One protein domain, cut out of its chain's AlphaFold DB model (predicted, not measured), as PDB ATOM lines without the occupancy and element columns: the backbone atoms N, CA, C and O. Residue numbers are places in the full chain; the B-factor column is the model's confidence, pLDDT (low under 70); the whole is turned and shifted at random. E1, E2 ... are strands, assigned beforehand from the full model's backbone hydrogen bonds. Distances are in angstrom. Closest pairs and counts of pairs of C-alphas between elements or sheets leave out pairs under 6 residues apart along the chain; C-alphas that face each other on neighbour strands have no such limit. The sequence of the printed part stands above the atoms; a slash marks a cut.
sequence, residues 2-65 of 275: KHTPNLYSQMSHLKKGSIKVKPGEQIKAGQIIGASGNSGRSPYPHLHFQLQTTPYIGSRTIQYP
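This is residues 2 to 65 of the 275 residues of the protein "M23 family metallopeptidase" of Bacteroidetes bacterium (UniProt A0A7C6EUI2). There is little regular structure: a small antiparallel sheet, with a wide loop, residues 13 to 47, swinging out from E2 and returning to E3, and a tail, residues 53 to 65, folding back past E3. The 64 printed residues hold no named helix and three strands, E1, E2 and E3, a meander, each strand the antiparallel neighbour of the one before; the class is all strand, with 14 residues in named elements. The whole is compact, radius of gyration of the C-alphas 12.3 A, spanning 31 by 24 by 20 A.

E1, residues 2 to 4, and E2, residues 7 to 12, form a hairpin at 161 degrees, with N 3 and O 7 2.9 A apart, within hydrogen-bond range. E2 and E3, residues 48 to 52, form another at 160 degrees, with N 10 and O 50 at 2.9 A. Pairing is staggered: E2 pairs with E1 over residues 7 to 8 and with E3 over 8 to 12. Edge strands E1 and E3 are apart.

E1 begins at C-alpha 2, (427.754, 373.482, 290.280). E2 measures 16.8 A and E3 12.8 A, ending at C-alpha 52, (431.854, 378.451, 283.007).

The farthest C-alphas, of Pro 5 and Pro 43, are 33.6 A apart. E1 to E2 is a tight link, E2 to E3 a long one. The printed part has no cut, and no printed residue is under pLDDT 70.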
ATOM      1  N   LYS A   2     428.723 372.377 290.317       95.19
ATOM      2  CA  LYS A   2     427.754 373.482 290.280       95.19
ATOM      3  C   LYS A   2     427.861 374.291 291.574       95.19
ATOM      4  O   LYS A   2     427.807 373.683 292.636       95.19
ATOM      5  N   HIS A   3     427.989 375.612 291.468       93.50
ATOM      6  CA  HIS A   3     428.053 376.530 292.617       93.50
ATOM      7  C   HIS A   3     426.705 377.219 292.834       93.50
ATOM      8  O   HIS A   3     426.098 377.098 293.890       93.50
ATOM      9  N   THR A   4     426.196 377.872 291.791       94.12
ATOM     10  CA  THR A   4     424.894 378.555 291.748       94.12
ATOM     11  C   THR A   4     424.280 378.371 290.353       94.12
ATOM     12  O   THR A   4     424.929 377.790 289.467       94.12
ATOM     13  N   PRO A   5     423.023 378.791 290.100       94.88
ATOM     14  CA  PRO A   5     422.533 378.897 288.731       94.88
ATOM     15  C   PRO A   5     423.519 379.706 287.876       94.88
ATOM     16  O   PRO A   5     423.926 380.798 288.259       94.88
ATOM     17  N   ASN A   6     423.908 379.150 286.728       94.81
ATOM     18  CA  ASN A   6     424.852 379.748 285.775       94.81
ATOM     19  C   ASN A   6     426.307 379.909 286.258       94.81
ATOM     20  O   ASN A   6     427.066 380.646 285.632       94.81
ATOM     21  N   LEU A   7     426.730 379.200 287.313       96.44
ATOM     22  CA  LEU A   7     428.134 379.162 287.737       96.44
ATOM     23  C   LEU A   7     428.594 377.729 288.012       96.44
ATOM     24  O   LEU A   7     428.164 377.078 288.970       96.44
ATOM     25  N   TYR A   8     429.520 377.254 287.184       96.69
ATOM     26  CA  TYR A   8     430.087 375.914 287.263       96.69
ATOM     27  C   TYR A   8     431.612 375.978 287.197       96.69
ATOM     28  O   TYR A   8     432.160 376.751 286.418       96.69
ATOM     29  N   SER A   9     432.306 375.126 287.955       95.25
ATOM     30  CA  SER A   9     433.727 374.839 287.724       95.25
ATOM     31  C   SER A   9     433.916 373.509 286.998       95.25
ATOM     32  O   SER A   9     433.285 372.501 287.337       95.25
ATOM     33  N   GLN A  10     434.808 373.496 286.013       95.50
ATOM     34  CA  GLN A  10     435.285 372.295 285.337       95.50
ATOM     35  C   GLN A  10     436.734 372.032 285.758       95.50
ATOM     36  O   GLN A  10     437.563 372.940 285.771       95.50
ATOM     37  N   MET A  11     437.018 370.773 286.085       94.94
ATOM     38  CA  MET A  11     438.356 370.265 286.375       94.94
ATOM     39  C   MET A  11     438.647 369.110 285.423       94.94
ATOM     40  O   MET A  11     437.866 368.156 285.372       94.94
ATOM     41  N   SER A  12     439.744 369.192 284.678       94.81
ATOM     42  CA  SER A  12     440.159 368.154 283.725       94.81
ATOM     43  C   SER A  12     441.521 367.571 284.100       94.81
ATOM     44  O   SER A  12     442.204 368.069 284.993       94.81
ATOM     45  N   HIS A  13     441.905 366.502 283.401       95.69
ATOM     46  CA  HIS A  13     443.188 365.807 283.552       95.69
ATOM     47  C   HIS A  13     443.400 365.107 284.901       95.69
ATOM     48  O   HIS A  13     444.497 364.660 285.194       95.69
ATOM     49  N   LEU A  14     442.357 364.895 285.708       96.62
ATOM     50  CA  LEU A  14     442.468 364.160 286.976       96.62
ATOM     51  C   LEU A  14     443.016 362.733 286.783       96.62
ATOM     52  O   LEU A  14     442.771 362.081 285.763       96.62
ATOM     53  N   LYS A  15     443.727 362.207 287.784       97.25
ATOM     54  CA  LYS A  15     444.249 360.832 287.779       97.25
ATOM     55  C   LYS A  15     443.093 359.830 287.693       97.25
ATOM     56  O   LYS A  15     442.142 359.904 288.477       97.25
ATOM     57  N   LYS A  16     443.179 358.870 286.764       95.56
ATOM     58  CA  LYS A  16     442.164 357.816 286.590       95.56
ATOM     59  C   LYS A  16     441.936 357.077 287.915       95.56
ATOM     60  O   LYS A  16     442.895 356.705 288.584       95.56
ATOM     61  N   GLY A  17     440.669 356.897 288.292       96.25
ATOM     62  CA  GLY A  17     440.282 356.227 289.539       96.25
ATOM     63  C   GLY A  17     440.525 357.032 290.822       96.25
ATOM     64  O   GLY A  17     440.328 356.493 291.902       96.25
ATOM     65  N   SER A  18     440.950 358.300 290.739       97.62
ATOM     66  CA  SER A  18     441.206 359.120 291.934       97.62
ATOM     67  C   SER A  18     439.999 359.906 292.439       97.62
ATOM     68  O   SER A  18     440.057 360.429 293.549       97.62
ATOM     69  N   ILE A  19     438.933 360.020 291.640       96.94
ATOM     70  CA  ILE A  19     437.741 360.797 291.996       96.94
ATOM     71  C   ILE A  19     437.073 360.152 293.215       96.94
ATOM     72  O   ILE A  19     436.718 358.975 293.178       96.94
ATOM     73  N   LYS A  20     436.906 360.931 294.287       96.88
ATOM     74  CA  LYS A  20     436.350 360.483 295.577       96.88
ATOM     75  C   LYS A  20     434.878 360.839 295.778       96.88
ATOM     76  O   LYS A  20     434.310 360.469 296.797       96.88
ATOM     77  N   VAL A  21     434.291 361.558 294.827       96.25
ATOM     78  CA  VAL A  21     432.927 362.089 294.913       96.25
ATOM     79  C   VAL A  21     432.037 361.530 293.813       96.25
ATOM     80  O   VAL A  21     432.525 361.091 292.768       96.25
ATOM     81  N   LYS A  22     430.722 361.566 294.029       96.06
ATOM     82  CA  LYS A  22     429.717 361.080 293.070       96.06
ATOM     83  C   LYS A  22     428.857 362.223 292.507       96.06
ATOM     84  O   LYS A  22     428.711 363.261 293.152       96.06
ATOM     85  N   PRO A  23     428.260 362.070 291.309       95.19
ATOM     86  CA  PRO A  23     427.283 363.034 290.805       95.19
ATOM     87  C   PRO A  23     426.142 363.257 291.807       95.19
ATOM     88  O   PRO A  23     425.589 362.298 292.338       95.19
ATOM     89  N   GLY A  24     425.801 364.522 292.064       94.75
ATOM     90  CA  GLY A  24     424.774 364.911 293.039       94.75
ATOM     91  C   GLY A  24     425.269 365.049 294.484       94.75
ATOM     92  O   GLY A  24     424.533 365.573 295.315       94.75
ATOM     93  N   GLU A  25     426.504 364.644 294.787       96.56
ATOM     94  CA  GLU A  25     427.091 364.820 296.115       96.56
ATOM     95  C   GLU A  25     427.307 366.307 296.433       96.56
ATOM     96  O   GLU A  25     427.894 367.053 295.643       96.56
ATOM     97  N   GLN A  26     426.833 366.734 297.605       95.25
ATOM     98  CA  GLN A  26     427.167 368.041 298.156       95.25
ATOM     99  C   GLN A  26     428.569 367.987 298.747       95.25
ATOM    100  O   GLN A  26     428.866 367.120 299.566       95.25
ATOM    101  N   ILE A  27     429.412 368.939 298.362       93.81
ATOM    102  CA  ILE A  27     430.784 369.013 298.849       93.81
ATOM    103  C   ILE A  27     431.034 370.328 299.574       93.81
ATOM    104  O   ILE A  27     430.375 371.336 299.309       93.81
ATOM    105  N   LYS A  28     432.022 370.323 300.465       91.12
ATOM    106  CA  LYS A  28     432.467 371.520 301.188       91.12
ATOM    107  C   LYS A  28     433.809 372.008 300.648       91.12
ATOM    108  O   LYS A  28     434.607 371.222 300.136       91.12
ATOM    109  N   ALA A  29     434.077 373.306 300.788       87.25
ATOM    110  CA  ALA A  29     435.405 373.849 300.518       87.25
ATOM    111  C   ALA A  29     436.466 373.089 301.341       87.25
ATOM    112  O   ALA A  29     436.237 372.752 302.501       87.25
ATOM    113  N   GLY A  30     437.603 372.769 300.717       87.62
ATOM    114  CA  GLY A  30     438.669 371.959 301.322       87.62
ATOM    115  C   GLY A  30     438.474 370.437 301.234       87.62
ATOM    116  O   GLY A  30     439.415 369.694 301.503       87.62
ATOM    117  N   GLN A  31     437.303 369.939 300.811       93.25
ATOM    118  CA  GLN A  31     437.098 368.505 300.600       93.25
ATOM    119  C   GLN A  31     437.954 367.993 299.432       93.25
ATOM    120  O   GLN A  31     437.912 368.521 298.319       93.25
ATOM    121  N   ILE A  32     438.705 366.914 299.666       94.06
ATOM    122  CA  ILE A  32     439.486 366.250 298.619       94.06
ATOM    123  C   ILE A  32     438.531 365.519 297.671       94.06
ATOM    124  O   ILE A  32     437.939 364.507 298.044       94.06
ATOM    125  N   ILE A  33     438.432 365.993 296.429       95.69
ATOM    126  CA  ILE A  33     437.552 365.405 295.403       95.69
ATOM    127  C   ILE A  33     438.270 364.478 294.417       95.69
ATOM    128  O   ILE A  33     437.621 363.681 293.741       95.69
ATOM    129  N   GLY A  34     439.597 364.558 294.329       96.00
ATOM    130  CA  GLY A  34     440.412 363.750 293.428       96.00
ATOM    131  C   GLY A  34     441.877 364.173 293.433       96.00
ATOM    132  O   GLY A  34     442.252 365.106 294.141       96.00
ATOM    133  N   ALA A  35     442.703 363.480 292.652       96.44
ATOM    134  CA  ALA A  35     444.116 363.807 292.485       96.44
ATOM    135  C   ALA A  35     444.390 364.354 291.079       96.44
ATOM    136  O   ALA A  35     443.818 363.871 290.097       96.44
ATOM    137  N   SER A  36     445.300 365.325 290.980       95.88
ATOM    138  CA  SER A  36     445.842 365.775 289.693       95.88
ATOM    139  C   SER A  36     446.511 364.606 288.959       95.88
ATOM    140  O   SER A  36     447.052 363.688 289.581       95.88
ATOM    141  N   GLY A  37     446.442 364.616 287.635       96.88
ATOM    142  CA  GLY A  37     447.003 363.575 286.786       96.88
ATOM    143  C   GLY A  37     447.194 364.083 285.365       96.88
ATOM    144  O   GLY A  37     447.352 365.276 285.134       96.88
ATOM    145  N   ASN A  38     447.164 363.165 284.406       96.62
ATOM    146  CA  ASN A  38     447.387 363.432 282.987       96.62
ATOM    147  C   ASN A  38     446.354 362.717 282.095       96.62
ATOM    148  O   ASN A  38     446.676 362.292 280.989       96.62
ATOM    149  N   SER A  39     445.120 362.519 282.573       95.25
ATOM    150  CA  SER A  39     444.090 361.857 281.758       95.25
ATOM    151  C   SER A  39     443.668 362.707 280.549       95.25
ATOM    152  O   SER A  39     443.650 363.938 280.604       95.25
ATOM    153  N   GLY A  40     443.302 362.049 279.445       91.19
ATOM    154  CA  GLY A  40     442.965 362.717 278.184       91.19
ATOM    155  C   GLY A  40     444.204 363.179 277.411       91.19
ATOM    156  O   GLY A  40     445.283 362.608 277.542       91.19
ATOM    157  N   ARG A  41     444.051 364.213 276.577       90.12
ATOM    158  CA  ARG A  41     445.148 364.781 275.778       90.12
ATOM    159  C   ARG A  41     445.975 365.755 276.626       90.12
ATOM    160  O   ARG A  41     445.812 366.963 276.505       90.12
ATOM    161  N   SER A  42     446.824 365.217 277.499       90.38
ATOM    162  CA  SER A  42     447.684 365.985 278.405       90.38
ATOM    163  C   SER A  42     449.130 365.467 278.363       90.38
ATOM    164  O   SER A  42     449.343 364.275 278.585       90.38
ATOM    165  N   PRO A  43     450.129 366.325 278.073       90.19
ATOM    166  CA  PRO A  43     451.523 365.895 277.929       90.19
ATOM    167  C   PRO A  43     452.216 365.561 279.261       90.19
ATOM    168  O   PRO A  43     453.171 364.791 279.271       90.19
ATOM    169  N   TYR A  44     451.756 366.119 280.383       93.69
ATOM    170  CA  TYR A  44     452.325 365.901 281.718       93.69
ATOM    171  C   TYR A  44     451.270 366.139 282.809       93.69
ATOM    172  O   TYR A  44     450.258 366.791 282.537       93.69
ATOM    173  N   PRO A  45     451.470 365.642 284.047       94.94
ATOM    174  CA  PRO A  45     450.497 365.817 285.117       94.94
ATOM    175  C   PRO A  45     450.225 367.289 285.457       94.94
ATOM    176  O   PRO A  45     451.125 367.999 285.900       94.94
ATOM    177  N   HIS A  46     448.986 367.745 285.273       94.94
ATOM    178  CA  HIS A  46     448.542 369.092 285.629       94.94
ATOM    179  C   HIS A  46     447.023 369.135 285.828       94.94
ATOM    180  O   HIS A  46     446.296 368.251 285.379       94.94
ATOM    181  N   LEU A  47     446.536 370.185 286.491       94.56
ATOM    182  CA  LEU A  47     445.108 370.444 286.650       94.56
ATOM    183  C   LEU A  47     444.687 371.555 285.684       94.56
ATOM    184  O   LEU A  47     445.130 372.691 285.824       94.56
ATOM    185  N   HIS A  48     443.791 371.246 284.747       94.44
ATOM    186  CA  HIS A  48     443.047 372.285 284.031       94.44
ATOM    187  C   HIS A  48     441.830 372.660 284.866       94.44
ATOM    188  O   HIS A  48     440.961 371.816 285.091       94.44
ATOM    189  N   PHE A  49     441.765 373.909 285.316       94.31
ATOM    190  CA  PHE A  49     440.647 374.454 286.078       94.31
ATOM    191  C   PHE A  49     440.047 375.639 285.325       94.31
ATOM    192  O   PHE A  49     440.769 376.543 284.914       94.31
ATOM    193  N   GLN A  50     438.725 375.653 285.167       95.56
ATOM    194  CA  GLN A  50     438.014 376.789 284.584       95.56
ATOM    195  C   GLN A  50     436.650 376.997 285.236       95.56
ATOM    196  O   GLN A  50     436.043 376.053 285.750       95.56
ATOM    197  N   LEU A  51     436.152 378.227 285.153       96.56
ATOM    198  CA  LEU A  51     434.779 378.589 285.491       96.56
ATOM    199  C   LEU A  51     433.989 378.843 284.205       96.56
ATOM    200  O   LEU A  51     434.525 379.380 283.238       96.56
ATOM    201  N   GLN A  52     432.725 378.425 284.185       97.69
ATOM    202  CA  GLN A  52     431.854 378.451 283.007       97.69
ATOM    203  C   GLN A  52     430.379 378.604 283.403       97.69
ATOM    204  O   GLN A  52     429.989 378.282 284.528       97.69
ATOM    205  N   THR A  53     429.546 379.075 282.472       97.44
ATOM    206  CA  THR A  53     428.120 379.355 282.731       97.44
ATOM    207  C   THR A  53     427.196 378.156 282.545       97.44
ATOM    208  O   THR A  53     426.073 378.163 283.040       97.44
ATOM    209  N   THR A  54     427.651 377.104 281.868       97.06
ATOM    210  CA  THR A  54     426.855 375.909 281.557       97.06
ATOM    211  C   THR A  54     427.546 374.636 282.069       97.06
ATOM    212  O   THR A  54     428.758 374.624 282.298       97.06
ATOM    213  N   PRO A  55     426.811 373.530 282.284       95.12
ATOM    214  CA  PRO A  55     427.376 372.313 282.874       95.12
ATOM    215  C   PRO A  55     428.194 371.453 281.895       95.12
ATOM    216  O   PRO A  55     428.736 370.427 282.303       95.12
ATOM    217  N   TYR A  56     428.271 371.824 280.615       94.81
ATOM    218  CA  TYR A  56     428.842 370.975 279.567       94.81
ATOM    219  C   TYR A  56     430.368 371.097 279.491       94.81
ATOM    220  O   TYR A  56     430.934 372.174 279.693       94.81
ATOM    221  N   ILE A  57     431.045 369.992 279.178       89.62
ATOM    222  CA  ILE A  57     432.494 369.980 278.937       89.62
ATOM    223  C   ILE A  57     432.795 370.803 277.679       89.62
ATOM    224  O   ILE A  57     432.131 370.630 276.661       89.62
ATOM    225  N   GLY A  58     433.802 371.679 277.747       88.56
ATOM    226  CA  GLY A  58     434.202 372.529 276.615       88.56
ATOM    227  C   GLY A  58     433.398 373.825 276.491       88.56
ATOM    228  O   GLY A  58     433.530 374.539 275.499       88.56
ATOM    229  N   SER A  59     432.581 374.149 277.493       95.81
ATOM    230  CA  SER A  59     431.883 375.432 277.545       95.81
ATOM    231  C   SER A  59     432.866 376.597 277.666       95.81
ATOM    232  O   SER A  59     433.987 376.441 278.158       95.81
ATOM    233  N   ARG A  60     432.439 377.783 277.215       96.19
ATOM    234  CA  ARG A  60     433.269 378.992 277.233       96.19
ATOM    235  C   ARG A  60     433.683 379.346 278.662       96.19
ATOM    236  O   ARG A  60     432.830 379.491 279.539       96.19
ATOM    237  N   THR A  61     434.984 379.552 278.856       96.56
ATOM    238  CA  THR A  61     435.533 380.076 280.108       96.56
ATOM    239  C   THR A  61     435.033 381.493 280.350       96.56
ATOM    240  O   THR A  61     435.077 382.340 279.454       96.56
ATOM    241  N   ILE A  62     434.587 381.756 281.573       96.00
ATOM    242  CA  ILE A  62     434.289 383.102 282.053       96.00
ATOM    243  C   ILE A  62     435.390 383.583 282.986       96.00
ATOM    244  O   ILE A  62     435.989 382.802 283.727       96.00
ATOM    245  N   GLN A  63     435.631 384.891 282.966       93.75
ATOM    246  CA  GLN A  63     436.453 385.520 283.982       93.75
ATOM    247  C   GLN A  63     435.638 385.611 285.267       93.75
ATOM    248  O   GLN A  63     434.564 386.210 285.291       93.75
ATOM    249  N   TYR A  64     436.144 384.997 286.327       93.50
ATOM    250  CA  TYR A  64     435.504 385.016 287.629       93.50
ATOM    251  C   TYR A  64     436.593 384.984 288.708       93.50
ATOM    252  O   TYR A  64     437.517 384.171 288.605       93.50
ATOM    253  N   PRO A  65     436.540 385.881 289.706       94.19
ATOM    254  CA  PRO A  65     437.605 386.011 290.690       94.19
ATOM    255  C   PRO A  65     437.700 384.784 291.603       94.19
ATOM    256  O   PRO A  65     436.691 384.211 292.011       94.19
TER     257      PRO A  65